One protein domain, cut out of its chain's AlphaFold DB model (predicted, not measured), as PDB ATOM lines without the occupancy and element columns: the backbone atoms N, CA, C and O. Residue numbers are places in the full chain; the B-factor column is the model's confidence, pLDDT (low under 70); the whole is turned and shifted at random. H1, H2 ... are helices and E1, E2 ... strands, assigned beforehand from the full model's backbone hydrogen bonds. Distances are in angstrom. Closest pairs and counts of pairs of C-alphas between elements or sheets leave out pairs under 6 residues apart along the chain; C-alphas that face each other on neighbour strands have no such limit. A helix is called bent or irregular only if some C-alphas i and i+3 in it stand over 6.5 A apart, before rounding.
ATOM      1  N   ILE A  53      -5.471 -21.686 -20.389       96.25
ATOM      2  CA  ILE A  53      -5.312 -20.445 -19.627       96.25
ATOM      3  C   ILE A  53      -6.291 -19.406 -20.172       96.25
ATOM      4  O   ILE A  53      -6.267 -19.103 -21.365       96.25
ATOM      5  N   LYS A  54      -7.117 -18.820 -19.302       96.06
ATOM      6  CA  LYS A  54      -7.916 -17.629 -19.625       96.06
ATOM      7  C   LYS A  54      -7.546 -16.497 -18.680       96.06
ATOM      8  O   LYS A  54      -7.327 -16.725 -17.495       96.06
ATOM      9  N   ILE A  55      -7.495 -15.279 -19.200       95.38
ATOM     10  CA  ILE A  55      -7.409 -14.061 -18.396       95.38
ATOM     11  C   ILE A  55      -8.753 -13.364 -18.544       95.38
ATOM     12  O   ILE A  55      -9.181 -13.077 -19.659       95.38
ATOM     13  N   ILE A  56      -9.437 -13.165 -17.422       93.44
ATOM     14  CA  ILE A  56     -10.805 -12.661 -17.422       93.44
ATOM     15  C   ILE A  56     -10.814 -11.155 -17.650       93.44
ATOM     16  O   ILE A  56     -10.077 -10.412 -17.004       93.44
ATOM     17  N   GLU A  57     -11.733 -10.726 -18.504       90.88
ATOM     18  CA  GLU A  57     -12.285  -9.378 -18.508       90.88
ATOM     19  C   GLU A  57     -13.788  -9.479 -18.215       90.88
ATOM     20  O   GLU A  57     -14.505 -10.334 -18.754       90.88
ATOM     21  N   ASP A  58     -14.268  -8.656 -17.293       88.62
ATOM     22  CA  ASP A  58     -15.654  -8.611 -16.856       88.62
ATOM     23  C   ASP A  58     -16.113  -7.157 -16.732       88.62
ATOM     24  O   ASP A  58     -15.670  -6.389 -15.879       88.62
ATOM     25  N   VAL A  59     -17.035  -6.770 -17.611       87.69
ATOM     26  CA  VAL A  59     -17.614  -5.422 -17.616       87.69
ATOM     27  C   VAL A  59     -18.546  -5.213 -16.415       87.69
ATOM     28  O   VAL A  59     -18.720  -4.084 -15.961       87.69
ATOM     29  N   LYS A  60     -19.148  -6.288 -15.889       88.31
ATOM     30  CA  LYS A  60     -20.090  -6.236 -14.759       88.31
ATOM     31  C   LYS A  60     -19.358  -6.258 -13.420       88.31
ATOM     32  O   LYS A  60     -19.806  -5.597 -12.485       88.31
ATOM     33  N   ASP A  61     -18.243  -6.978 -13.340       88.50
ATOM     34  CA  ASP A  61     -17.358  -6.998 -12.174       88.50
ATOM     35  C   ASP A  61     -15.900  -6.690 -12.558       88.50
ATOM     36  O   ASP A  61     -15.065  -7.597 -12.642       88.50
ATOM     37  N   PRO A  62     -15.543  -5.398 -12.708       89.06
ATOM     38  CA  PRO A  62     -14.181  -4.992 -13.046       89.06
ATOM     39  C   PRO A  62     -13.108  -5.471 -12.060       89.06
ATOM     40  O   PRO A  62     -11.923  -5.425 -12.383       89.06
ATOM     41  N   SER A  63     -13.488  -5.938 -10.864       87.25
ATOM     42  CA  SER A  63     -12.531  -6.491  -9.898       87.25
ATOM     43  C   SER A  63     -11.958  -7.850 -10.317       87.25
ATOM     44  O   SER A  63     -10.939  -8.279  -9.770       87.25
ATOM     45  N   LEU A  64     -12.575  -8.512 -11.304       92.25
ATOM     46  CA  LEU A  64     -12.077  -9.743 -11.919       92.25
ATOM     47  C   LEU A  64     -11.123  -9.492 -13.094       92.25
ATOM     48  O   LEU A  64     -10.478 -10.440 -13.547       92.25
ATOM     49  N   ASN A  65     -11.007  -8.249 -13.573       93.44
ATOM     50  CA  ASN A  65     -10.184  -7.927 -14.735       93.44
ATOM     51  C   ASN A  65      -8.717  -8.306 -14.510       93.44
ATOM     52  O   ASN A  65      -8.113  -7.986 -13.484       93.44
ATOM     53  N   GLY A  66      -8.142  -9.002 -15.489       94.44
ATOM     54  CA  GLY A  66      -6.767  -9.485 -15.440       94.44
ATOM     55  C   GLY A  66      -6.576 -10.741 -14.586       94.44
ATOM     56  O   GLY A  66      -5.458 -11.247 -14.492       94.44
ATOM     57  N   ARG A  67      -7.621 -11.298 -13.963       96.25
ATOM     58  CA  ARG A  67      -7.474 -12.542 -13.202       96.25
ATOM     59  C   ARG A  67      -7.241 -13.714 -14.156       96.25
ATOM     60  O   ARG A  67      -8.099 -14.034 -14.973       96.25
ATOM     61  N   GLU A  68      -6.097 -14.382 -14.019       96.88
ATOM     62  CA  GLU A  68      -5.847 -15.651 -14.710       96.88
ATOM     63  C   GLU A  68      -6.651 -16.787 -14.064       96.88
ATOM     64  O   GLU A  68      -6.671 -16.912 -12.840       96.88
ATOM     65  N   ILE A  69      -7.228 -17.667 -14.879       97.50
ATOM     66  CA  ILE A  69      -7.764 -18.967 -14.474       97.50
ATOM     67  C   ILE A  69      -7.203 -20.053 -15.382       97.50
ATOM     68  O   ILE A  69      -6.987 -19.840 -16.577       97.50
ATOM     69  N   ARG A  70      -6.960 -21.226 -14.795       97.62
ATOM     70  CA  ARG A  70      -6.507 -22.417 -15.507       97.62
ATOM     71  C   ARG A  70      -7.566 -23.503 -15.474       97.62
ATOM     72  O   ARG A  70      -8.133 -23.794 -14.421       97.62
ATOM     73  N   PHE A  71      -7.785 -24.114 -16.627       98.31
ATOM     74  CA  PHE A  71      -8.756 -25.172 -16.838       98.31
ATOM     75  C   PHE A  71      -8.070 -26.415 -17.384       98.31
ATOM     76  O   PHE A  71      -7.032 -26.347 -18.041       98.31
ATOM     77  N   GLU A  72      -8.677 -27.561 -17.115       97.94
ATOM     78  CA  GLU A  72      -8.229 -28.830 -17.681       97.94
ATOM     79  C   GLU A  72      -8.517 -28.915 -19.192       97.94
ATOM     80  O   GLU A  72      -7.722 -29.489 -19.927       97.94
ATOM     81  N   SER A  73      -9.581 -28.264 -19.673       97.88
ATOM     82  CA  SER A  73     -10.029 -28.298 -21.073       97.88
ATOM     83  C   SER A  73     -10.738 -27.004 -21.494       97.88
ATOM     84  O   SER A  73     -11.196 -26.224 -20.652       97.88
ATOM     85  N   GLU A  74     -10.867 -26.779 -22.807       97.94
ATOM     86  CA  GLU A  74     -11.638 -25.650 -23.363       97.94
ATOM     87  C   GLU A  74     -13.134 -25.766 -23.030       97.94
ATOM     88  O   GLU A  74     -13.804 -24.762 -22.818       97.94
ATOM     89  N   GLU A  75     -13.652 -26.988 -22.891       98.19
ATOM     90  CA  GLU A  75     -15.031 -27.254 -22.457       98.19
ATOM     91  C   GLU A  75     -15.282 -26.757 -21.029       98.19
ATOM     92  O   GLU A  75     -16.305 -26.123 -20.747       98.19
ATOM     93  N   CYS A  76     -14.322 -26.983 -20.126       98.44
ATOM     94  CA  CYS A  76     -14.364 -26.405 -18.787       98.44
ATOM     95  C   CYS A  76     -14.322 -24.876 -18.846       98.44
ATOM     96  O   CYS A  76     -15.091 -24.227 -18.142       98.44
ATOM     97  N   ALA A  77     -13.468 -24.300 -19.698       97.94
ATOM     98  CA  ALA A  77     -13.390 -22.852 -19.858       97.94
ATOM     99  C   ALA A  77     -14.721 -22.267 -20.369       97.94
ATOM    100  O   ALA A  77     -15.222 -21.302 -19.802       97.94
ATOM    101  N   ALA A  78     -15.354 -22.889 -21.366       97.81
ATOM    102  CA  ALA A  78     -16.660 -22.468 -21.873       97.81
ATOM    103  C   ALA A  78     -17.767 -22.597 -20.812       97.81
ATOM    104  O   ALA A  78     -18.585 -21.695 -20.649       97.81
ATOM    105  N   THR A  79     -17.765 -23.691 -20.046       98.19
ATOM    106  CA  THR A  79     -18.722 -23.907 -18.948       98.19
ATOM    107  C   THR A  79     -18.564 -22.859 -17.846       98.19
ATOM    108  O   THR A  79     -19.554 -22.387 -17.289       98.19
ATOM    109  N   PHE A  80     -17.324 -22.469 -17.540       97.69
ATOM    110  CA  PHE A  80     -17.025 -21.423 -16.567       97.69
ATOM    111  C   PHE A  80     -17.644 -20.074 -16.952       97.69
ATOM    112  O   PHE A  80     -18.201 -19.394 -16.094       97.69
ATOM    113  N   GLU A  81     -17.586 -19.705 -18.233       95.56
ATOM    114  CA  GLU A  81     -18.098 -18.420 -18.726       95.56
ATOM    115  C   GLU A  81     -19.620 -18.270 -18.586       95.56
ATOM    116  O   GLU A  81     -20.119 -17.151 -18.473       95.56
ATOM    117  N   ILE A  82     -20.360 -19.382 -18.533       96.00
ATOM    118  CA  ILE A  82     -21.818 -19.370 -18.335       96.00
ATOM    119  C   ILE A  82     -22.175 -18.853 -16.935       96.00
ATOM    120  O   ILE A  82     -23.147 -18.114 -16.776       96.00
ATOM    121  N   ASP A  83     -21.400 -19.237 -15.917       94.56
ATOM    122  CA  ASP A  83     -21.649 -18.864 -14.523       94.56
ATOM    123  C   ASP A  83     -20.338 -18.775 -13.732       94.56
ATOM    124  O   ASP A  83     -19.987 -19.643 -12.925       94.56
ATOM    125  N   ARG A  84     -19.598 -17.686 -13.959       95.75
ATOM    126  CA  ARG A  84     -18.304 -17.443 -13.305       95.75
ATOM    127  C   ARG A  84     -18.417 -17.490 -11.780       95.75
ATOM    128  O   ARG A  84     -17.554 -18.055 -11.110       95.75
ATOM    129  N   ALA A  85     -19.481 -16.909 -11.219       94.31
ATOM    130  CA  ALA A  85     -19.666 -16.783  -9.774       94.31
ATOM    131  C   ALA A  85     -19.797 -18.150  -9.088       94.31
ATOM    132  O   ALA A  85     -19.172 -18.375  -8.045       94.31
ATOM    133  N   LYS A  86     -20.544 -19.080  -9.700       96.69
ATOM    134  CA  LYS A  86     -20.693 -20.458  -9.214       96.69
ATOM    135  C   LYS A  86     -19.356 -21.171  -9.042       96.69
ATOM    136  O   LYS A  86     -19.176 -21.864  -8.044       96.69
ATOM    137  N   TYR A  87     -18.422 -20.996  -9.977       97.62
ATOM    138  CA  TYR A  87     -17.121 -21.676  -9.946       97.62
ATOM    139  C   TYR A  87     -16.055 -20.904  -9.161       97.62
ATOM    140  O   TYR A  87     -15.212 -21.505  -8.494       97.62
ATOM    141  N   LEU A  88     -16.103 -19.570  -9.181       96.94
ATOM    142  CA  LEU A  88     -15.166 -18.736  -8.430       96.94
ATOM    143  C   LEU A  88     -15.367 -18.836  -6.921       96.94
ATOM    144  O   LEU A  88     -14.383 -18.749  -6.191       96.94
ATOM    145  N   LYS A  89     -16.599 -19.024  -6.436       96.75
ATOM    146  CA  LYS A  89     -16.866 -19.141  -4.996       96.75
ATOM    147  C   LYS A  89     -16.071 -20.283  -4.331       96.75
ATOM    148  O   LYS A  89     -15.237 -19.972  -3.479       96.75
ATOM    149  N   PRO A  90     -16.237 -21.565  -4.714       97.75
ATOM    150  CA  PRO A  90     -15.493 -22.661  -4.090       97.75
ATOM    151  C   PRO A  90     -13.981 -22.567  -4.345       97.75
ATOM    152  O   PRO A  90     -13.192 -22.866  -3.449       97.75
ATOM    153  N   ALA A  91     -13.560 -22.091  -5.524       97.94
ATOM    154  CA  ALA A  91     -12.144 -21.880  -5.814       97.94
ATOM    155  C   ALA A  91     -11.522 -20.821  -4.889       97.94
ATOM    156  O   ALA A  91     -10.431 -21.021  -4.360       97.94
ATOM    157  N   ASN A  92     -12.224 -19.712  -4.640       97.94
ATOM    158  CA  ASN A  92     -11.765 -18.679  -3.716       97.94
ATOM    159  C   ASN A  92     -11.702 -19.205  -2.279       97.94
ATOM    160  O   ASN A  92     -10.723 -18.942  -1.592       97.94
ATOM    161  N   GLU A  93     -12.702 -19.965  -1.829       97.00
ATOM    162  CA  GLU A  93     -12.689 -20.588  -0.499       97.00
ATOM    163  C   GLU A  93     -11.489 -21.531  -0.329       97.00
ATOM    164  O   GLU A  93     -10.851 -21.539   0.724       97.00
ATOM    165  N   GLN A  94     -11.140 -22.296  -1.367       97.50
ATOM    166  CA  GLN A  94      -9.935 -23.125  -1.362       97.50
ATOM    167  C   GLN A  94      -8.656 -22.287  -1.320       97.50
ATOM    168  O   GLN A  94      -7.798 -22.546  -0.481       97.50
ATOM    169  N   MET A  95      -8.547 -21.254  -2.160       97.69
ATOM    170  CA  MET A  95      -7.397 -20.345  -2.139       97.69
ATOM    171  C   MET A  95      -7.228 -19.677  -0.773       97.69
ATOM    172  O   MET A  95      -6.104 -19.577  -0.301       97.69
ATOM    173  N   VAL A  96      -8.317 -19.264  -0.111       96.81
ATOM    174  CA  VAL A  96      -8.256 -18.738   1.261       96.81
ATOM    175  C   VAL A  96      -7.664 -19.796   2.190       96.81
ATOM    176  O   VAL A  96      -6.683 -19.505   2.862       96.81
ATOM    177  N   ARG A  97      -8.190 -21.029   2.195       94.81
ATOM    178  CA  ARG A  97      -7.676 -22.104   3.066       94.81
ATOM    179  C   ARG A  97      -6.189 -22.395   2.852       94.81
ATOM    180  O   ARG A  97      -5.472 -22.584   3.827       94.81
ATOM    181  N   GLU A  98      -5.734 -22.436   1.602       95.44
ATOM    182  CA  GLU A  98      -4.341 -22.761   1.263       95.44
ATOM    183  C   GLU A  98      -3.374 -21.601   1.534       95.44
ATOM    184  O   GLU A  98      -2.230 -21.828   1.923       95.44
ATOM    185  N   GLN A  99      -3.818 -20.360   1.333       96.25
ATOM    186  CA  GLN A  99      -2.958 -19.176   1.421       96.25
ATOM    187  C   GLN A  99      -2.945 -18.524   2.803       96.25
ATOM    188  O   GLN A  99      -1.993 -17.810   3.122       96.25
ATOM    189  N   LEU A 100      -3.988 -18.733   3.610       94.06
ATOM    190  CA  LEU A 100      -4.126 -18.105   4.921       94.06
ATOM    191  C   LEU A 100      -2.942 -18.418   5.853       94.06
ATOM    192  O   LEU A 100      -2.382 -17.454   6.371       94.06
ATOM    193  N   PRO A 101      -2.450 -19.669   5.980       91.75
ATOM    194  CA  PRO A 101      -1.315 -19.974   6.861       91.75
ATOM    195  C   PRO A 101       0.003 -19.277   6.491       91.75
ATOM    196  O   PRO A 101       0.944 -19.254   7.278       91.75
ATOM    197  N   GLN A 102       0.091 -18.740   5.273       90.81
ATOM    198  CA  GLN A 102       1.283 -18.097   4.715       90.81
ATOM    199  C   GLN A 102       1.121 -16.574   4.610       90.81
ATOM    200  O   GLN A 102       1.976 -15.899   4.036       90.81
ATOM    201  N   TYR A 103       0.005 -16.022   5.094       92.44
ATOM    202  CA  TYR A 103      -0.286 -14.606   4.939       92.44
ATOM    203  C   TYR A 103       0.600 -13.755   5.868       92.44
ATOM    204  O   TYR A 103       0.581 -13.965   7.080       92.44
ATOM    205  N   PRO A 104       1.341 -12.769   5.336       87.06
ATOM    206  CA  PRO A 104       2.414 -12.090   6.071       87.06
ATOM    207  C   PRO A 104       1.930 -10.967   6.997       87.06
ATOM    208  O   PRO A 104       2.639 -10.568   7.916       87.06
ATOM    209  N   ALA A 105       0.752 -10.395   6.723       76.81
ATOM    210  CA  ALA A 105       0.257  -9.220   7.425       76.81
ATOM    211  C   ALA A 105      -0.760  -9.612   8.500       76.81
ATOM    212  O   ALA A 105      -1.781 -10.247   8.227       76.81
ATOM    213  N   ILE A 106      -0.489  -9.177   9.729       82.19
ATOM    214  CA  ILE A 106      -1.414  -9.303  10.859       82.19
ATOM    215  C   ILE A 106      -2.384  -8.126  10.959       82.19
ATOM    216  O   ILE A 106      -3.366  -8.228  11.674       82.19
ATOM    217  N   ASN A 107      -2.146  -7.029  10.235       94.06
ATOM    218  CA  ASN A 107      -3.027  -5.862  10.217       94.06
ATOM    219  C   ASN A 107      -3.745  -5.744   8.868       94.06
ATOM    220  O   ASN A 107      -3.334  -6.322   7.857       94.06
ATOM    221  N   CYS A 108      -4.832  -4.979   8.850       96.44
ATOM    222  CA  CYS A 108      -5.601  -4.717   7.645       96.44
ATOM    223  C   CYS A 108      -4.727  -4.016   6.600       96.44
ATOM    224  O   CYS A 108      -4.185  -2.943   6.852       96.44
ATOM    225  N   VAL A 109      -4.661  -4.565   5.381       96.12
ATOM    226  CA  VAL A 109      -3.831  -3.972   4.313       96.12
ATOM    227  C   VAL A 109      -4.257  -2.541   3.954       96.12
ATOM    228  O   VAL A 109      -3.455  -1.752   3.464       96.12
ATOM    229  N   VAL A 110      -5.532  -2.207   4.183       96.94
ATOM    230  CA  VAL A 110      -6.108  -0.887   3.895       96.94
ATOM    231  C   VAL A 110      -5.965   0.083   5.066       96.94
ATOM    232  O   VAL A 110      -5.832   1.282   4.840       96.94
ATOM    233  N   MET A 111      -6.017  -0.435   6.292       96.38
ATOM    234  CA  MET A 111      -5.999   0.322   7.544       96.38
ATOM    235  C   MET A 111      -4.939  -0.309   8.453       96.38
ATOM    236  O   MET A 111      -5.278  -1.162   9.265       96.38
ATOM    237  N   PRO A 112      -3.656   0.047   8.301       92.88
ATOM    238  CA  PRO A 112      -2.564  -0.656   8.974       92.88
ATOM    239  C   PRO A 112      -2.590  -0.533  10.504       92.88
ATOM    240  O   PRO A 112      -1.929  -1.327  11.162       92.88
ATOM    241  N   ASP A 113      -3.362   0.401  11.062       94.31
ATOM    242  CA  ASP A 113      -3.570   0.546  12.510       94.31
ATOM    243  C   ASP A 113      -4.622  -0.432  13.067       94.31
ATOM    244  O   ASP A 113      -4.733  -0.606  14.278       94.31
ATOM    245  N   GLU A 114      -5.390  -1.093  12.195       96.19
ATOM    246  CA  GLU A 114      -6.399  -2.081  12.579       96.19
ATOM    247  C   GLU A 114      -5.801  -3.488  12.531       96.19
ATOM    248  O   GLU A 114      -5.523  -4.027  11.451       96.19
ATOM    249  N   SER A 115      -5.626  -4.097  13.702       94.00
ATOM    250  CA  SER A 115      -5.169  -5.482  13.814       94.00
ATOM    251  C   SER A 115      -6.248  -6.476  13.403       94.00
ATOM    252  O   SER A 115      -7.430  -6.314  13.695       94.00
ATOM    253  N   LEU A 116      -5.813  -7.530  12.727       95.56
ATOM    254  CA  LEU A 116      -6.614  -8.684  12.350       95.56
ATOM    255  C   LEU A 116      -6.304  -9.844  13.294       95.56
ATOM    256  O   LEU A 116      -5.302  -9.843  14.015       95.56
ATOM    257  N   ALA A 117      -7.140 -10.876  13.256       93.69
ATOM    258  CA  ALA A 117      -6.805 -12.109  13.945       93.69
ATOM    259  C   ALA A 117      -5.546 -12.749  13.330       93.69
ATOM    260  O   ALA A 117      -5.291 -12.643  12.125       93.69
ATOM    261  N   ASP A 118      -4.775 -13.462  14.150       91.44
ATOM    262  CA  ASP A 118      -3.670 -14.284  13.659       91.44
ATOM    263  C   ASP A 118      -4.212 -15.286  12.617       91.44
ATOM    264  O   ASP A 118      -5.174 -16.007  12.926       91.44
ATOM    265  N   PRO A 119      -3.641 -15.321  11.392       90.12
ATOM    266  CA  PRO A 119      -4.125 -16.164  10.301       90.12
ATOM    267  C   PRO A 119      -4.108 -17.668  10.616       90.12
ATOM    268  O   PRO A 119      -4.854 -18.426  10.000       90.12
ATOM    269  N   ASN A 120      -3.305 -18.105  11.585       88.69
ATOM    270  CA  ASN A 120      -3.187 -19.505  11.991       88.69
ATOM    271  C   ASN A 120      -4.147 -19.890  13.125       88.69
ATOM    272  O   ASN A 120      -4.058 -20.988  13.675       88.69
ATOM    273  N   THR A 121      -5.076 -19.003  13.491       88.31
ATOM    274  CA  THR A 121      -6.061 -19.255  14.548       88.31
ATOM    275  C   THR A 121      -7.469 -19.445  13.982       88.31
ATOM    276  O   THR A 121      -7.797 -18.887  12.934       88.31
ATOM    277  N   PRO A 122      -8.373 -20.133  14.706       87.25
ATOM    278  CA  PRO A 122      -9.783 -20.229  14.311       87.25
ATOM    279  C   PRO A 122     -10.487 -18.869  14.165       87.25
ATOM    280  O   PRO A 122     -11.523 -18.773  13.514       87.25
ATOM    281  N   ASN A 123      -9.934 -17.807  14.762       88.25
ATOM    282  CA  ASN A 123     -10.480 -16.455  14.669       88.25
ATOM    283  C   ASN A 123     -10.153 -15.756  13.341       88.25
ATOM    284  O   ASN A 123     -10.799 -14.758  13.042       88.25
ATOM    285  N   ALA A 124      -9.226 -16.274  12.527       87.44
ATOM    286  CA  ALA A 124      -8.841 -15.678  11.244       87.44
ATOM    287  C   ALA A 124     -10.014 -15.500  10.264       87.44
ATOM    288  O   ALA A 124     -10.000 -14.598   9.425       87.44
ATOM    289  N   GLY A 125     -11.050 -16.337  10.380       85.19
ATOM    290  CA  GLY A 125     -12.274 -16.239   9.581       85.19
ATOM    291  C   GLY A 125     -13.213 -15.090   9.974       85.19
ATOM    292  O   GLY A 125     -14.187 -14.862   9.265       85.19
ATOM    293  N   LYS A 126     -12.954 -14.385  11.087       87.62
ATOM    294  CA  LYS A 126     -13.741 -13.212  11.514       87.62
ATOM    295  C   LYS A 126     -13.394 -11.950  10.722       87.62
ATOM    296  O   LYS A 126     -14.209 -11.035  10.667       87.62
ATOM    297  N   ASP A 127     -12.210 -11.921  10.120       94.31
ATOM    298  CA  ASP A 127     -11.793 -10.862   9.209       94.31
ATOM    299  C   ASP A 127     -12.333 -11.112   7.797       94.31
ATOM    300  O   ASP A 127     -12.674 -12.235   7.412       94.31
ATOM    301  N   GLU A 128     -12.334 -10.071   6.972       96.56
ATOM    302  CA  GLU A 128     -12.649 -10.222   5.558       96.56
ATOM    303  C   GLU A 128     -11.457 -10.832   4.825       96.56
ATOM    304  O   GLU A 128     -10.447 -10.163   4.579       96.56
ATOM    305  N   ASN A 129     -11.603 -12.091   4.429       96.94
ATOM    306  CA  ASN A 129     -10.647 -12.809   3.600       96.94
ATOM    307  C   ASN A 129     -11.169 -12.840   2.160       96.94
ATOM    308  O   ASN A 129     -12.136 -13.540   1.854       96.94
ATOM    309  N   ILE A 130     -10.550 -12.065   1.269       97.19
ATOM    310  CA  ILE A 130     -10.967 -11.967  -0.135       97.19
ATOM    311  C   ILE A 130      -9.846 -12.408  -1.072       97.19
ATOM    312  O   ILE A 130      -8.669 -12.228  -0.774       97.19
ATOM    313  N   ILE A 131     -10.216 -12.953  -2.231       97.38
ATOM    314  CA  ILE A 131      -9.270 -13.284  -3.299       97.38
ATOM    315  C   ILE A 131      -9.351 -12.231  -4.398       97.38
ATOM    316  O   ILE A 131     -10.430 -11.976  -4.935       97.38
ATOM    317  N   VAL A 132      -8.202 -11.661  -4.762       96.12
ATOM    318  CA  VAL A 132      -8.049 -10.690  -5.853       96.12
ATOM    319  C   VAL A 132      -6.804 -11.064  -6.655       96.12
ATOM    320  O   VAL A 132      -5.738 -11.257  -6.077       96.12
ATOM    321  N   GLY A 133      -6.927 -11.243  -7.975       96.00
ATOM    322  CA  GLY A 133      -5.791 -11.667  -8.813       96.00
ATOM    323  C   GLY A 133      -5.134 -12.976  -8.341       96.00
ATOM    324  O   GLY A 133      -3.911 -13.096  -8.321       96.00
ATOM    325  N   ASN A 134      -5.948 -13.931  -7.877       97.62
ATOM    326  CA  ASN A 134      -5.530 -15.200  -7.260       97.62
ATOM    327  C   ASN A 134      -4.728 -15.093  -5.953       97.62
ATOM    328  O   ASN A 134      -4.179 -16.095  -5.492       97.62
ATOM    329  N   ARG A 135      -4.688 -13.914  -5.327       96.25
ATOM    330  CA  ARG A 135      -4.023 -13.715  -4.039       96.25
ATOM    331  C   ARG A 135      -5.014 -13.399  -2.941       96.25
ATOM    332  O   ARG A 135      -5.969 -12.650  -3.152       96.25
ATOM    333  N   LEU A 136      -4.752 -13.962  -1.771       97.44
ATOM    334  CA  LEU A 136      -5.436 -13.610  -0.544       97.44
ATOM    335  C   LEU A 136      -5.115 -12.163  -0.167       97.44
ATOM    336  O   LEU A 136      -3.966 -11.728  -0.196       97.44
ATOM    337  N   VAL A 137      -6.151 -11.424   0.209       97.38
ATOM    338  CA  VAL A 137      -6.063 -10.105   0.824       97.38
ATOM    339  C   VAL A 137      -6.952 -10.117   2.059       97.38
ATOM    340  O   VAL A 137      -8.129 -10.472   1.966       97.38
ATOM    341  N   ARG A 138      -6.395  -9.729   3.209       97.56
ATOM    342  CA  ARG A 138      -7.132  -9.663   4.472       97.56
ATOM    343  C   ARG A 138      -7.431  -8.217   4.847       97.56
ATOM    344  O   ARG A 138      -6.569  -7.341   4.737       97.56
ATOM    345  N   THR A 139      -8.663  -7.956   5.274       97.94
ATOM    346  CA  THR A 139      -9.095  -6.621   5.701       97.94
ATOM    347  C   THR A 139     -10.000  -6.676   6.927       97.94
ATOM    348  O   THR A 139     -10.685  -7.668   7.146       97.94
ATOM    349  N   CYS A 140     -10.041  -5.594   7.705       97.25
ATOM    350  CA  CYS A 140     -10.825  -5.536   8.944       97.25
ATOM    351  C   CYS A 140     -12.344  -5.459   8.715       97.25
ATOM    352  O   CYS A 140     -13.116  -5.721   9.630       97.25
ATOM    353  N   CYS A 141     -12.801  -5.059   7.521       97.12
ATOM    354  CA  CYS A 141     -14.227  -4.914   7.234       97.12
ATOM    355  C   CYS A 141     -14.543  -4.866   5.734       97.12
ATOM    356  O   CYS A 141     -13.694  -4.543   4.893       97.12
ATOM    357  N   GLY A 142     -15.814  -5.099   5.392       97.44
ATOM    358  CA  GLY A 142     -16.278  -5.115   4.004       97.44
ATOM    359  C   GLY A 142     -16.042  -3.811   3.223       97.44
ATOM    360  O   GLY A 142     -15.947  -3.842   1.995       97.44
ATOM    361  N   GLN A 143     -15.906  -2.654   3.890       97.88
ATOM    362  CA  GLN A 143     -15.547  -1.395   3.212       97.88
ATOM    363  C   GLN A 143     -14.101  -1.409   2.709       97.88
ATOM    364  O   GLN A 143     -13.832  -0.985   1.583       97.88
ATOM    365  N   CYS A 144     -13.174  -1.933   3.510       98.38
ATOM    366  CA  CYS A 144     -11.789  -2.125   3.101       98.38
ATOM    367  C   CYS A 144     -11.710  -3.143   1.956       98.38
ATOM    368  O   CYS A 144     -11.110  -2.847   0.925       98.38
ATOM    369  N   ALA A 145     -12.436  -4.261   2.050       97.75
ATOM    370  CA  ALA A 145     -12.546  -5.238   0.965       97.75
ATOM    371  C   ALA A 145     -13.071  -4.625  -0.355       97.75
ATOM    372  O   ALA A 145     -12.622  -4.990  -1.444       97.75
ATOM    373  N   ARG A 146     -14.007  -3.666  -0.291       97.31
ATOM    374  CA  ARG A 146     -14.474  -2.903  -1.468       97.31
ATOM    375  C   ARG A 146     -13.400  -1.977  -2.044       97.31
ATOM    376  O   ARG A 146     -13.302  -1.862  -3.262       97.31
ATOM    377  N   ARG A 147     -12.588  -1.333  -1.197       97.62
ATOM    378  CA  ARG A 147     -11.453  -0.503  -1.647       97.62
ATOM    379  C   ARG A 147     -10.395  -1.341  -2.359       97.62
ATOM    380  O   ARG A 147      -9.889  -0.889  -3.381       97.62
ATOM    381  N   VAL A 148     -10.128  -2.555  -1.868       97.25
ATOM    382  CA  VAL A 148      -9.231  -3.515  -2.531       97.25
ATOM    383  C   VAL A 148      -9.719  -3.834  -3.940       97.25
ATOM    384  O   VAL A 148      -8.978  -3.653  -4.897       97.25
ATOM    385  N   ARG A 149     -10.986  -4.236  -4.084       96.06
ATOM    386  CA  ARG A 149     -11.573  -4.587  -5.390       96.06
ATOM    387  C   ARG A 149     -11.583  -3.440  -6.403       96.06
ATOM    388  O   ARG A 149     -11.546  -3.701  -7.598       96.06
ATOM    389  N   ARG A 150     -11.648  -2.187  -5.940       95.88
ATOM    390  CA  ARG A 150     -11.650  -0.999  -6.810       95.88
ATOM    391  C   ARG A 150     -10.271  -0.674  -7.385       95.88
ATOM    392  O   ARG A 150     -10.197  -0.093  -8.459       95.88
ATOM    393  N   ASP A 151      -9.209  -1.012  -6.663       95.25
ATOM    394  CA  ASP A 151      -7.829  -0.745  -7.073       95.25
ATOM    395  C   ASP A 151      -6.946  -1.958  -6.742       95.25
ATOM    396  O   ASP A 151      -6.115  -1.917  -5.826       95.25
ATOM    397  N   PRO A 152      -7.167  -3.090  -7.436       94.88
ATOM    398  CA  PRO A 152      -6.507  -4.340  -7.101       94.88
ATOM    399  C   PRO A 152      -4.987  -4.199  -7.185       94.88
ATOM    400  O   PRO A 152      -4.298  -4.664  -6.287       94.88
ATOM    401  N   VAL A 153      -4.459  -3.494  -8.192       94.12
ATOM    402  CA  VAL A 153      -3.013  -3.310  -8.404       94.12
ATOM    403  C   VAL A 153      -2.347  -2.650  -7.197       94.12
ATOM    404  O   VAL A 153      -1.358  -3.175  -6.681       94.12
ATOM    405  N   LYS A 154      -2.905  -1.540  -6.695       95.44
ATOM    406  CA  LYS A 154      -2.353  -0.836  -5.531       95.44
ATOM    407  C   LYS A 154      -2.293  -1.724  -4.295       95.44
ATOM    408  O   LYS A 154      -1.272  -1.765  -3.612       95.44
ATOM    409  N   TRP A 155      -3.397  -2.392  -3.970       96.00
ATOM    410  CA  TRP A 155      -3.499  -3.145  -2.718       96.00
ATOM    411  C   TRP A 155      -2.755  -4.472  -2.783       96.00
ATOM    412  O   TRP A 155      -2.157  -4.882  -1.791       96.00
ATOM    413  N   LEU A 156      -2.700  -5.092  -3.960       95.62
ATOM    414  CA  LEU A 156      -1.833  -6.229  -4.223       95.62
ATOM    415  C   LEU A 156      -0.361  -5.852  -3.992       95.62
ATOM    416  O   LEU A 156       0.314  -6.557  -3.244       95.62
ATOM    417  N   ALA A 157       0.109  -4.705  -4.488       95.31
ATOM    418  CA  ALA A 157       1.478  -4.251  -4.224       95.31
ATOM    419  C   ALA A 157       1.780  -4.048  -2.722       95.31
ATOM    420  O   ALA A 157       2.917  -4.232  -2.292       95.31
ATOM    421  N   GLN A 158       0.784  -3.692  -1.902       95.38
ATOM    422  CA  GLN A 158       0.960  -3.614  -0.444       95.38
ATOM    423  C   GLN A 158       1.052  -4.998   0.205       95.38
ATOM    424  O   GLN A 158       1.894  -5.202   1.076       95.38
ATOM    425  N   VAL A 159       0.241  -5.962  -0.249       95.75
ATOM    426  CA  VAL A 159       0.376  -7.362   0.188       95.75
ATOM    427  C   VAL A 159       1.766  -7.900  -0.155       95.75
ATOM    428  O   VAL A 159       2.397  -8.512   0.698       95.75
ATOM    429  N   ASP A 160       2.284  -7.601  -1.348       95.50
ATOM    430  CA  ASP A 160       3.613  -8.049  -1.788       95.50
ATOM    431  C   ASP A 160       4.738  -7.529  -0.913       95.50
ATOM    432  O   ASP A 160       5.635  -8.286  -0.551       95.50
ATOM    433  N   LYS A 161       4.669  -6.259  -0.510       94.62
ATOM    434  CA  LYS A 161       5.623  -5.696   0.450       94.62
ATOM    435  C   LYS A 161       5.603  -6.458   1.771       94.62
ATOM    436  O   LYS A 161       6.665  -6.748   2.309       94.62
ATOM    437  N   GLY A 162       4.411  -6.809   2.260       93.81
ATOM    438  CA  GLY A 162       4.265  -7.660   3.439       93.81
ATOM    439  C   GLY A 162       4.911  -9.030   3.235       93.81
ATOM    440  O   GLY A 162       5.683  -9.469   4.083       93.81
ATOM    441  N   ILE A 163       4.652  -9.678   2.091       95.31
ATOM    442  CA  ILE A 163       5.198 -11.007   1.772       95.31
ATOM    443  C   ILE A 163       6.728 -10.952   1.748       95.31
ATOM    444  O   ILE A 163       7.375 -11.791   2.363       95.31
ATOM    445  N   VAL A 164       7.311  -9.960   1.072       95.12
ATOM    446  CA  VAL A 164       8.770  -9.793   0.988       95.12
ATOM    447  C   VAL A 164       9.375  -9.524   2.366       95.12
ATOM    448  O   VAL A 164      10.398 -10.117   2.701       95.12
ATOM    449  N   ALA A 165       8.738  -8.684   3.186       93.19
ATOM    450  CA  ALA A 165       9.225  -8.385   4.530       93.19
ATOM    451  C   ALA A 165       9.239  -9.624   5.445       93.19
ATOM    452  O   ALA A 165      10.192  -9.809   6.200       93.19
ATOM    453  N   ASP A 166       8.217 -10.482   5.369       92.94
ATOM    454  CA  ASP A 166       8.141 -11.691   6.198       92.94
ATOM    455  C   ASP A 166       8.973 -12.859   5.639       92.94
ATOM    456  O   ASP A 166       9.761 -13.475   6.364       92.94
ATOM    457  N   GLN A 167       8.806 -13.165   4.350       94.94
ATOM    458  CA  GLN A 167       9.363 -14.363   3.717       94.94
ATOM    459  C   GLN A 167      10.750 -14.125   3.112       94.94
ATOM    460  O   GLN A 167      11.594 -15.014   3.199       94.94
ATOM    461  N   GLY A 168      11.018 -12.944   2.541       92.50
ATOM    462  CA  GLY A 168      12.299 -12.630   1.887       92.50
ATOM    463  C   GLY A 168      13.468 -12.626   2.873       92.50
ATOM    464  O   GLY A 168      14.498 -13.252   2.642       92.50
ATOM    465  N   ALA A 169      13.268 -12.046   4.062       86.81
ATOM    466  CA  ALA A 169      14.273 -12.056   5.132       86.81
ATOM    467  C   ALA A 169      14.667 -13.474   5.595       86.81
ATOM    468  O   ALA A 169      15.750 -13.679   6.143       86.81
ATOM    469  N   LYS A 170      13.783 -14.455   5.383       91.88
ATOM    470  CA  LYS A 170      13.949 -15.855   5.791       91.88
ATOM    471  C   LYS A 170      14.130 -16.779   4.584       91.88
ATOM    472  O   LYS A 170      14.029 -17.997   4.746       91.88
ATOM    473  N   TYR A 171      14.361 -16.230   3.386       95.12
ATOM    474  CA  TYR A 171      14.379 -17.020   2.164       95.12
ATOM    475  C   TYR A 171      15.549 -18.021   2.197       95.12
ATOM    476  O   TYR A 171      16.715 -17.624   2.299       95.12
ATOM    477  N   PRO A 172      15.270 -19.335   2.165       93.94
ATOM    478  CA  PRO A 172      16.275 -20.336   2.522       93.94
ATOM    479  C   PRO A 172      17.213 -20.692   1.364       93.94
ATOM    480  O   PRO A 172      18.300 -21.219   1.595       93.94
ATOM    481  N   LEU A 173      16.815 -20.430   0.116       96.56
ATOM    482  CA  LEU A 173      17.586 -20.838  -1.054       96.56
ATOM    483  C   LEU A 173      18.645 -19.792  -1.415       96.56
ATOM    484  O   LEU A 173      18.439 -18.594  -1.260       96.56
ATOM    485  N   LYS A 174      19.783 -20.259  -1.937       96.75
ATOM    486  CA  LYS A 174      20.844 -19.415  -2.525       96.75
ATOM    487  C   LYS A 174      20.924 -19.522  -4.046       96.75
ATOM    488  O   LYS A 174      21.686 -18.803  -4.683       96.75
ATOM    489  N   VAL A 175      20.131 -20.422  -4.618       97.50
ATOM    490  CA  VAL A 175      20.041 -20.679  -6.054       97.50
ATOM    491  C   VAL A 175      18.589 -20.567  -6.497       97.50
ATOM    492  O   VAL A 175      17.669 -20.881  -5.741       97.50
ATOM    493  N   CYS A 176      18.386 -20.113  -7.727       98.00
ATOM    494  CA  CYS A 176      17.077 -19.977  -8.339       98.00
ATOM    495  C   CYS A 176      16.459 -21.355  -8.606       98.00
ATOM    496  O   CYS A 176      17.061 -22.193  -9.274       98.00
ATOM    497  N   VAL A 177      15.217 -21.571  -8.167       97.44
ATOM    498  CA  VAL A 177      14.478 -22.835  -8.388       97.44
ATOM    499  C   VAL A 177      14.101 -23.100  -9.849       97.44
ATOM    500  O   VAL A 177      13.690 -24.209 -10.189       97.44
ATOM    501  N   ILE A 178      14.205 -22.084 -10.708       97.81
ATOM    502  CA  ILE A 178      13.868 -22.177 -12.129       97.81
ATOM    503  C   ILE A 178      15.102 -22.537 -12.954       97.81
ATOM    504  O   ILE A 178      15.080 -23.536 -13.672       97.81
ATOM    505  N   SER A 179      16.167 -21.741 -12.843       97.19
ATOM    506  CA  SER A 179      17.380 -21.867 -13.662       97.19
ATOM    507  C   SER A 179      18.532 -22.605 -12.977       97.19
ATOM    508  O   SER A 179      19.472 -23.013 -13.652       97.19
ATOM    509  N   GLY A 180      18.499 -22.763 -11.651       96.62
ATOM    510  CA  GLY A 180      19.623 -23.281 -10.862       96.62
ATOM    511  C   GLY A 180      20.789 -22.299 -10.699       96.62
ATOM    512  O   GLY A 180      21.743 -22.604  -9.986       96.62
ATOM    513  N   ALA A 181      20.725 -21.119 -11.325       97.38
ATOM    514  CA  ALA A 181      21.740 -20.081 -11.186       97.38
ATOM    515  C   ALA A 181      21.757 -19.502  -9.756       97.38
ATOM    516  O   ALA A 181      20.717 -19.505  -9.092       97.38
ATOM    517  N   PRO A 182      22.894 -18.968  -9.272       98.12
ATOM    518  CA  PRO A 182      22.929 -18.224  -8.014       98.12
ATOM    519  C   PRO A 182      21.902 -17.086  -8.003       98.12
ATOM    520  O   PRO A 182      21.736 -16.392  -9.009       98.12
ATOM    521  N   LEU A 183      21.222 -16.885  -6.874       98.00
ATOM    522  CA  LEU A 183      20.368 -15.710  -6.706       98.00
ATOM    523  C   LEU A 183      21.244 -14.450  -6.596       98.00
ATOM    524  O   LEU A 183      22.251 -14.477  -5.881       98.00
ATOM    525  N   PRO A 184      20.898 -13.356  -7.298       96.69
ATOM    526  CA  PRO A 184      21.600 -12.086  -7.157       96.69
ATOM    527  C   PRO A 184      21.298 -11.448  -5.792       96.69
ATOM    528  O   PRO A 184      20.403 -11.884  -5.073       96.69
ATOM    529  N   ALA A 185      22.029 -10.382  -5.447       94.94
ATOM    530  CA  ALA A 185      21.791  -9.625  -4.212       94.94
ATOM    531  C   ALA A 185      20.372  -9.028  -4.149       94.94
ATOM    532  O   ALA A 185      19.781  -8.958  -3.076       94.94
ATOM    533  N   GLU A 186      19.830  -8.639  -5.306       95.44
ATOM    534  CA  GLU A 186      18.452  -8.183  -5.480       95.44
ATOM    535  C   GLU A 186      17.723  -9.145  -6.430       95.44
ATOM    536  O   GLU A 186      17.773  -8.970  -7.651       95.44
ATOM    537  N   PRO A 187      17.107 -10.219  -5.906       97.50
ATOM    538  CA  PRO A 187      16.383 -11.175  -6.729       97.50
ATOM    539  C   PRO A 187      15.083 -10.587  -7.278       97.50
ATOM    540  O   PRO A 187      14.492  -9.655  -6.729       97.50
ATOM    541  N   VAL A 188      14.598 -11.181  -8.368       97.94
ATOM    542  CA  VAL A 188      13.263 -10.876  -8.880       97.94
ATOM    543  C   VAL A 188      12.241 -11.628  -8.031       97.94
ATOM    544  O   VAL A 188      12.274 -12.855  -7.945       97.94
ATOM    545  N   ASN A 189      11.317 -10.891  -7.419       97.56
ATOM    546  CA  ASN A 189      10.267 -11.460  -6.578       97.56
ATOM    547  C   ASN A 189       9.059 -11.877  -7.416       97.56
ATOM    548  O   ASN A 189       8.463 -11.067  -8.129       97.56
ATOM    549  N   VAL A 190       8.670 -13.142  -7.297       97.06
ATOM    550  CA  VAL A 190       7.489 -13.710  -7.947       97.06
ATOM    551  C   VAL A 190       6.522 -14.180  -6.876       97.06
ATOM    552  O   VAL A 190       6.898 -14.906  -5.961       97.06
ATOM    553  N   PHE A 191       5.257 -13.800  -7.014       96.25
ATOM    554  CA  PHE A 191       4.203 -14.197  -6.089       96.25
ATOM    555  C   PHE A 191       3.282 -15.211  -6.758       96.25
ATOM    556  O   PHE A 191       2.786 -14.956  -7.861       96.25
ATOM    557  N   ILE A 192       3.044 -16.343  -6.095       96.31
ATOM    558  CA  ILE A 192       2.056 -17.356  -6.497       96.31
ATOM    559  C   ILE A 192       1.154 -17.598  -5.284       96.31
ATOM    560  O   ILE A 192       1.562 -18.231  -4.309       96.31
ATOM    561  N   GLY A 193      -0.057 -17.030  -5.303       94.81
ATOM    562  CA  GLY A 193      -0.850 -16.892  -4.077       94.81
ATOM    563  C   GLY A 193      -0.120 -16.029  -3.035       94.81
ATOM    564  O   GLY A 193       0.422 -14.984  -3.388       94.81
ATOM    565  N   SER A 194      -0.062 -16.477  -1.776       95.12
ATOM    566  CA  SER A 194       0.687 -15.815  -0.687       95.12
ATOM    567  C   SER A 194       2.169 -16.211  -0.608       95.12
ATOM    568  O   SER A 194       2.838 -15.873   0.365       95.12
ATOM    569  N   ARG A 195       2.701 -16.949  -1.588       95.81
ATOM    570  CA  ARG A 195       4.081 -17.456  -1.547       95.81
ATOM    571  C   ARG A 195       5.042 -16.588  -2.335       95.81
ATOM    572  O   ARG A 195       4.771 -16.281  -3.497       95.81
ATOM    573  N   LEU A 196       6.186 -16.292  -1.724       97.25
ATOM    574  CA  LEU A 196       7.347 -15.702  -2.377       97.25
ATOM    575  C   LEU A 196       8.187 -16.769  -3.084       97.25
ATOM    576  O   LEU A 196       8.570 -17.782  -2.493       97.25
ATOM    577  N   VAL A 197       8.531 -16.504  -4.340       97.88
ATOM    578  CA  VAL A 197       9.557 -17.220  -5.094       97.88
ATOM    579  C   VAL A 197      10.573 -16.194  -5.586       97.88
ATOM    580  O   VAL A 197      10.254 -15.364  -6.436       97.88
ATOM    581  N   GLU A 198      11.787 -16.243  -5.050       98.38
ATOM    582  CA  GLU A 198      12.895 -15.420  -5.526       98.38
ATOM    583  C   GLU A 198      13.570 -16.123  -6.705       98.38
ATOM    584  O   GLU A 198      13.909 -17.311  -6.645       98.38
ATOM    585  N   VAL A 199      13.737 -15.403  -7.812       98.50
ATOM    586  CA  VAL A 199      14.351 -15.931  -9.032       98.50
ATOM    587  C   VAL A 199      15.458 -15.017  -9.543       98.50
ATOM    588  O   VAL A 199      15.502 -13.828  -9.229       98.50
ATOM    589  N   ALA A 200      16.382 -15.582 -10.323       98.12
ATOM    590  CA  ALA A 200      17.597 -14.877 -10.715       98.12
ATOM    591  C   ALA A 200      17.356 -13.794 -11.775       98.12
ATOM    592  O   ALA A 200      18.070 -12.794 -11.802       98.12
ATOM    593  N   THR A 201      16.370 -13.982 -12.657       98.19
ATOM    594  CA  THR A 201      16.145 -13.103 -13.812       98.19
ATOM    595  C   THR A 201      14.657 -12.848 -14.080       98.19
ATOM    596  O   THR A 201      13.808 -13.653 -13.688       98.19
ATOM    597  N   PRO A 202      14.303 -11.771 -14.810       97.44
ATOM    598  CA  PRO A 202      12.929 -11.558 -15.275       97.44
ATOM    599  C   PRO A 202      12.399 -12.692 -16.168       97.44
ATOM    600  O   PRO A 202      11.204 -12.984 -16.161       97.44
ATOM    601  N   GLU A 203      13.276 -13.364 -16.918       97.31
ATOM    602  CA  GLU A 203      12.896 -14.527 -17.726       97.31
ATOM    603  C   GLU A 203      12.506 -15.719 -16.841       97.31
ATOM    604  O   GLU A 203      11.496 -16.382 -17.090       97.31
ATOM    605  N   ASP A 204      13.257 -15.958 -15.764       98.06
ATOM    606  CA  ASP A 204      12.903 -16.973 -14.773       98.06
ATOM    607  C   ASP A 204      11.578 -16.642 -14.079       98.06
ATOM    608  O   ASP A 204      10.783 -17.544 -13.810       98.06
ATOM    609  N   ALA A 205      11.289 -15.356 -13.859       96.44
ATOM    610  CA  ALA A 205      10.010 -14.921 -13.306       96.44
ATOM    611  C   ALA A 205       8.834 -15.234 -14.236       96.44
ATOM    612  O   ALA A 205       7.784 -15.707 -13.785       96.44
ATOM    613  N   LEU A 206       9.019 -15.040 -15.543       94.69
ATOM    614  CA  LEU A 206       8.027 -15.426 -16.542       94.69
ATOM    615  C   LEU A 206       7.798 -16.944 -16.538       94.69
ATOM    616  O   LEU A 206       6.649 -17.387 -16.487       94.69
ATOM    617  N   LYS A 207       8.872 -17.743 -16.531       95.94
ATOM    618  CA  LYS A 207       8.793 -19.216 -16.472       95.94
ATOM    619  C   LYS A 207       8.092 -19.696 -15.199       95.94
ATOM    620  O   LYS A 207       7.251 -20.597 -15.268       95.94
ATOM    621  N   ALA A 208       8.377 -19.060 -14.062       96.62
ATOM    622  CA  ALA A 208       7.723 -19.348 -12.790       96.62
ATOM    623  C   ALA A 208       6.199 -19.147 -12.871       96.62
ATOM    624  O   ALA A 208       5.427 -20.031 -12.498       96.62
ATOM    625  N   GLN A 209       5.754 -18.020 -13.439       94.56
ATOM    626  CA  GLN A 209       4.328 -17.729 -13.636       94.56
ATOM    627  C   GLN A 209       3.679 -18.621 -14.707       94.56
ATOM    628  O   GLN A 209       2.501 -18.957 -14.600       94.56
ATOM    629  N   GLN A 210       4.412 -19.051 -15.737       93.88
ATOM    630  CA  GLN A 210       3.901 -19.997 -16.737       93.88
ATOM    631  C   GLN A 210       3.638 -21.376 -16.127       93.88
ATOM    632  O   GLN A 210       2.645 -22.022 -16.472       93.88
ATOM    633  N   LYS A 211       4.468 -21.801 -15.169       94.56
ATOM    634  CA  LYS A 211       4.369 -23.105 -14.507       94.56
ATOM    635  C   LYS A 211       4.317 -22.970 -12.978       94.56
ATOM    636  O   LYS A 211       5.231 -23.428 -12.290       94.56
ATOM    637  N   PRO A 212       3.250 -22.377 -12.419       95.44
ATOM    638  CA  PRO A 212       3.189 -22.030 -11.008       95.44
ATOM    639  C   PRO A 212       3.213 -23.272 -10.116       95.44
ATOM    640  O   PRO A 212       3.957 -23.306  -9.147       95.44
ATOM    641  N   LEU A 213       2.484 -24.329 -10.481       94.31
ATOM    642  CA  LEU A 213       2.434 -25.570  -9.702       94.31
ATOM    643  C   LEU A 213       3.780 -26.304  -9.698       94.31
ATOM    644  O   LEU A 213       4.242 -26.736  -8.648       94.31
ATOM    645  N   GLU A 214       4.437 -26.393 -10.860       95.44
ATOM    646  CA  GLU A 214       5.786 -26.965 -10.968       95.44
ATOM    647  C   GLU A 214       6.790 -26.136 -10.154       95.44
ATOM    648  O   GLU A 214       7.635 -26.688  -9.457       95.44
ATOM    649  N   THR A 215       6.668 -24.807 -10.197       97.00
ATOM    650  CA  THR A 215       7.524 -23.884  -9.446       97.00
ATOM    651  C   THR A 215       7.362 -24.054  -7.942       97.00
ATOM    652  O   THR A 215       8.362 -24.185  -7.239       97.00
ATOM    653  N   LEU A 216       6.122 -24.090  -7.444       95.62
ATOM    654  CA  LEU A 216       5.849 -24.305  -6.024       95.62
ATOM    655  C   LEU A 216       6.348 -25.677  -5.563       95.62
ATOM    656  O   LEU A 216       7.010 -25.760  -4.532       95.62
ATOM    657  N   ALA A 217       6.129 -26.727  -6.361       95.81
ATOM    658  CA  ALA A 217       6.632 -28.065  -6.056       95.81
ATOM    659  C   ALA A 217       8.170 -28.109  -5.990       95.81
ATOM    660  O   ALA A 217       8.730 -28.701  -5.067       95.81
ATOM    661  N   LYS A 218       8.868 -27.451  -6.929       96.62
ATOM    662  CA  LYS A 218      10.337 -27.327  -6.900       96.62
ATOM    663  C   LYS A 218      10.822 -26.545  -5.687       96.62
ATOM    664  O   LYS A 218      11.792 -26.959  -5.057       96.62
ATOM    665  N   LEU A 219      10.150 -25.443  -5.351       96.81
ATOM    666  CA  LEU A 219      10.462 -24.650  -4.166       96.81
ATOM    667  C   LEU A 219      10.317 -25.491  -2.893       96.81
ATOM    668  O   LEU A 219      11.246 -25.539  -2.092       96.81
ATOM    669  N   ASP A 220       9.208 -26.212  -2.733       95.62
ATOM    670  CA  ASP A 220       8.968 -27.063  -1.561       95.62
ATOM    671  C   ASP A 220       9.973 -28.209  -1.448       95.62
ATOM    672  O   ASP A 220      10.482 -28.482  -0.356       95.62
ATOM    673  N   ALA A 221      10.304 -28.850  -2.572       96.69
ATOM    674  CA  ALA A 221      11.319 -29.896  -2.620       96.69
ATOM    675  C   ALA A 221      12.706 -29.358  -2.236       96.69
ATOM    676  O   ALA A 221      13.387 -29.960  -1.405       96.69
ATOM    677  N   ALA A 222      13.103 -28.201  -2.777       95.94
ATOM    678  CA  ALA A 222      14.384 -27.570  -2.470       95.94
ATOM    679  C   ALA A 222      14.481 -27.159  -0.993       95.94
ATOM    680  O   ALA A 222      15.472 -27.463  -0.334       95.94
ATOM    681  N   ILE A 223      13.434 -26.537  -0.441       94.44
ATOM    682  CA  ILE A 223      13.382 -26.161   0.982       94.44
ATOM    683  C   ILE A 223      13.436 -27.400   1.876       94.44
ATOM    684  O   ILE A 223      14.137 -27.409   2.886       94.44
ATOM    685  N   SER A 224      12.709 -28.457   1.514       95.06
ATOM    686  CA  SER A 224      12.708 -29.706   2.279       95.06
ATOM    687  C   SER A 224      14.078 -30.382   2.267       95.06
ATOM    688  O   SER A 224      14.486 -30.907   3.296       95.06
ATOM    689  N   ALA A 225      14.813 -30.309   1.154       92.88
ATOM    690  CA  ALA A 225      16.169 -30.844   1.040       92.88
ATOM    691  C   ALA A 225      17.216 -30.064   1.859       92.88
ATOM    692  O   ALA A 225      18.260 -30.620   2.189       92.88
TER     693      ALA A 225
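Overview. This is residues 53 to 225 of the 247 residues of an uncharacterized protein of Planctomycetes bacterium (UniProt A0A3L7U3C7). Three small lobes, each a two-stranded hairpin with a short helix, are set in a triangle and joined by two long helices; H2 runs from the first lobe over one face of the hairpin E3 and E4, and H5 from that hairpin's other face to E5 and E6. H4 covers the face of E3 and E4 opposite H2, while H6 and H7 cover the face of E5 and E6 opposite H5; the lobe of E1, E2 and H1 stays apart from that of E5, E6, H6 and H7. The printed part has 173 residues, with elements in the order E1 E2 H1 H2 H3 E3 E4 H4 H5 E5 E6 H6 H7; the class is mixed, helices and strands, and the three sheets are antiparallel pairs. It is compact, with a radius of gyration of the C-alphas of 16.7 A and spans of 45 by 45 by 27 A.

Arrangement. E1, residues 53 to 55, and E2, 68 to 71, form a hairpin, with N 54 and O 69 2.9 A apart. H1, 74 to 82, and H2, 84 to 102, are close but not clearly touching, about perpendicular at 75 degrees, their closest C-alphas being Phe 80 and Tyr 87, 6.6 A. H3, 122 to 126, and H2 are near each other, with 5 pairs of C-alphas within 10 A. E3, 128 to 132, and E4, 135 to 139, form a hairpin, with N 130 and O 137 3.0 A apart; the closest C-alphas of H2 and E3 are Asn 92 and Ile 131, 6.0 A. H4, 142 to 150, has its closest C-alpha to E3 at Gly 142, 6.5 A from that of Glu 128. H5, 152 to 170, has its closest C-alphas to E4 at Val 159 and Val 137, 7.0 A. E5, 188 to 192, and E6, 195 to 199, form a hairpin, with N 190 and O 197 2.9 A apart; the closest C-alphas of H5 and E6 are Gln 167 and Leu 196, 6.6 A. H6, 202 to 210, comes closest to E5 at the C-alphas of Ala 205 and Val 190, 6.0 A; H7, 212 to 225, comes closest to E6 at those of Leu 219 and Val 197, 7.5 A. Every O i to N i+4 pair is within hydrogen-bond range in H4, H6 and H7, against 4 of 5 in H1, 12 of 15 in H2, 13 of 15 in H5 and 0 of 1 in H3, where 1 of 2 O i to N i+3 pairs is.

Along the chain. E1 begins at C-alpha 53, (-5.312, -20.445, -19.627). H2 is 26.6 A long with a kink of 31 degrees near residue 95, and H5 26.8 A with one of 32 degrees near residue 164. H2 and H3 are only just irregular: C-alphas 98 and 101 are 6.9 A apart, and 122 and 125 6.7 A. H7, 19.8 A long, ends at C-alpha 225, (16.169, -30.844, 1.040).

Size, cuts and confidence. The C-alphas farthest apart, of Ile 82 and Ala 185, are 46.9 A apart. The printed part has no cut; the long links are E1 to E2, H2 to H3 and H5 to E5. The mean pLDDT of the printed part is 95.1, and no printed residue is under 70.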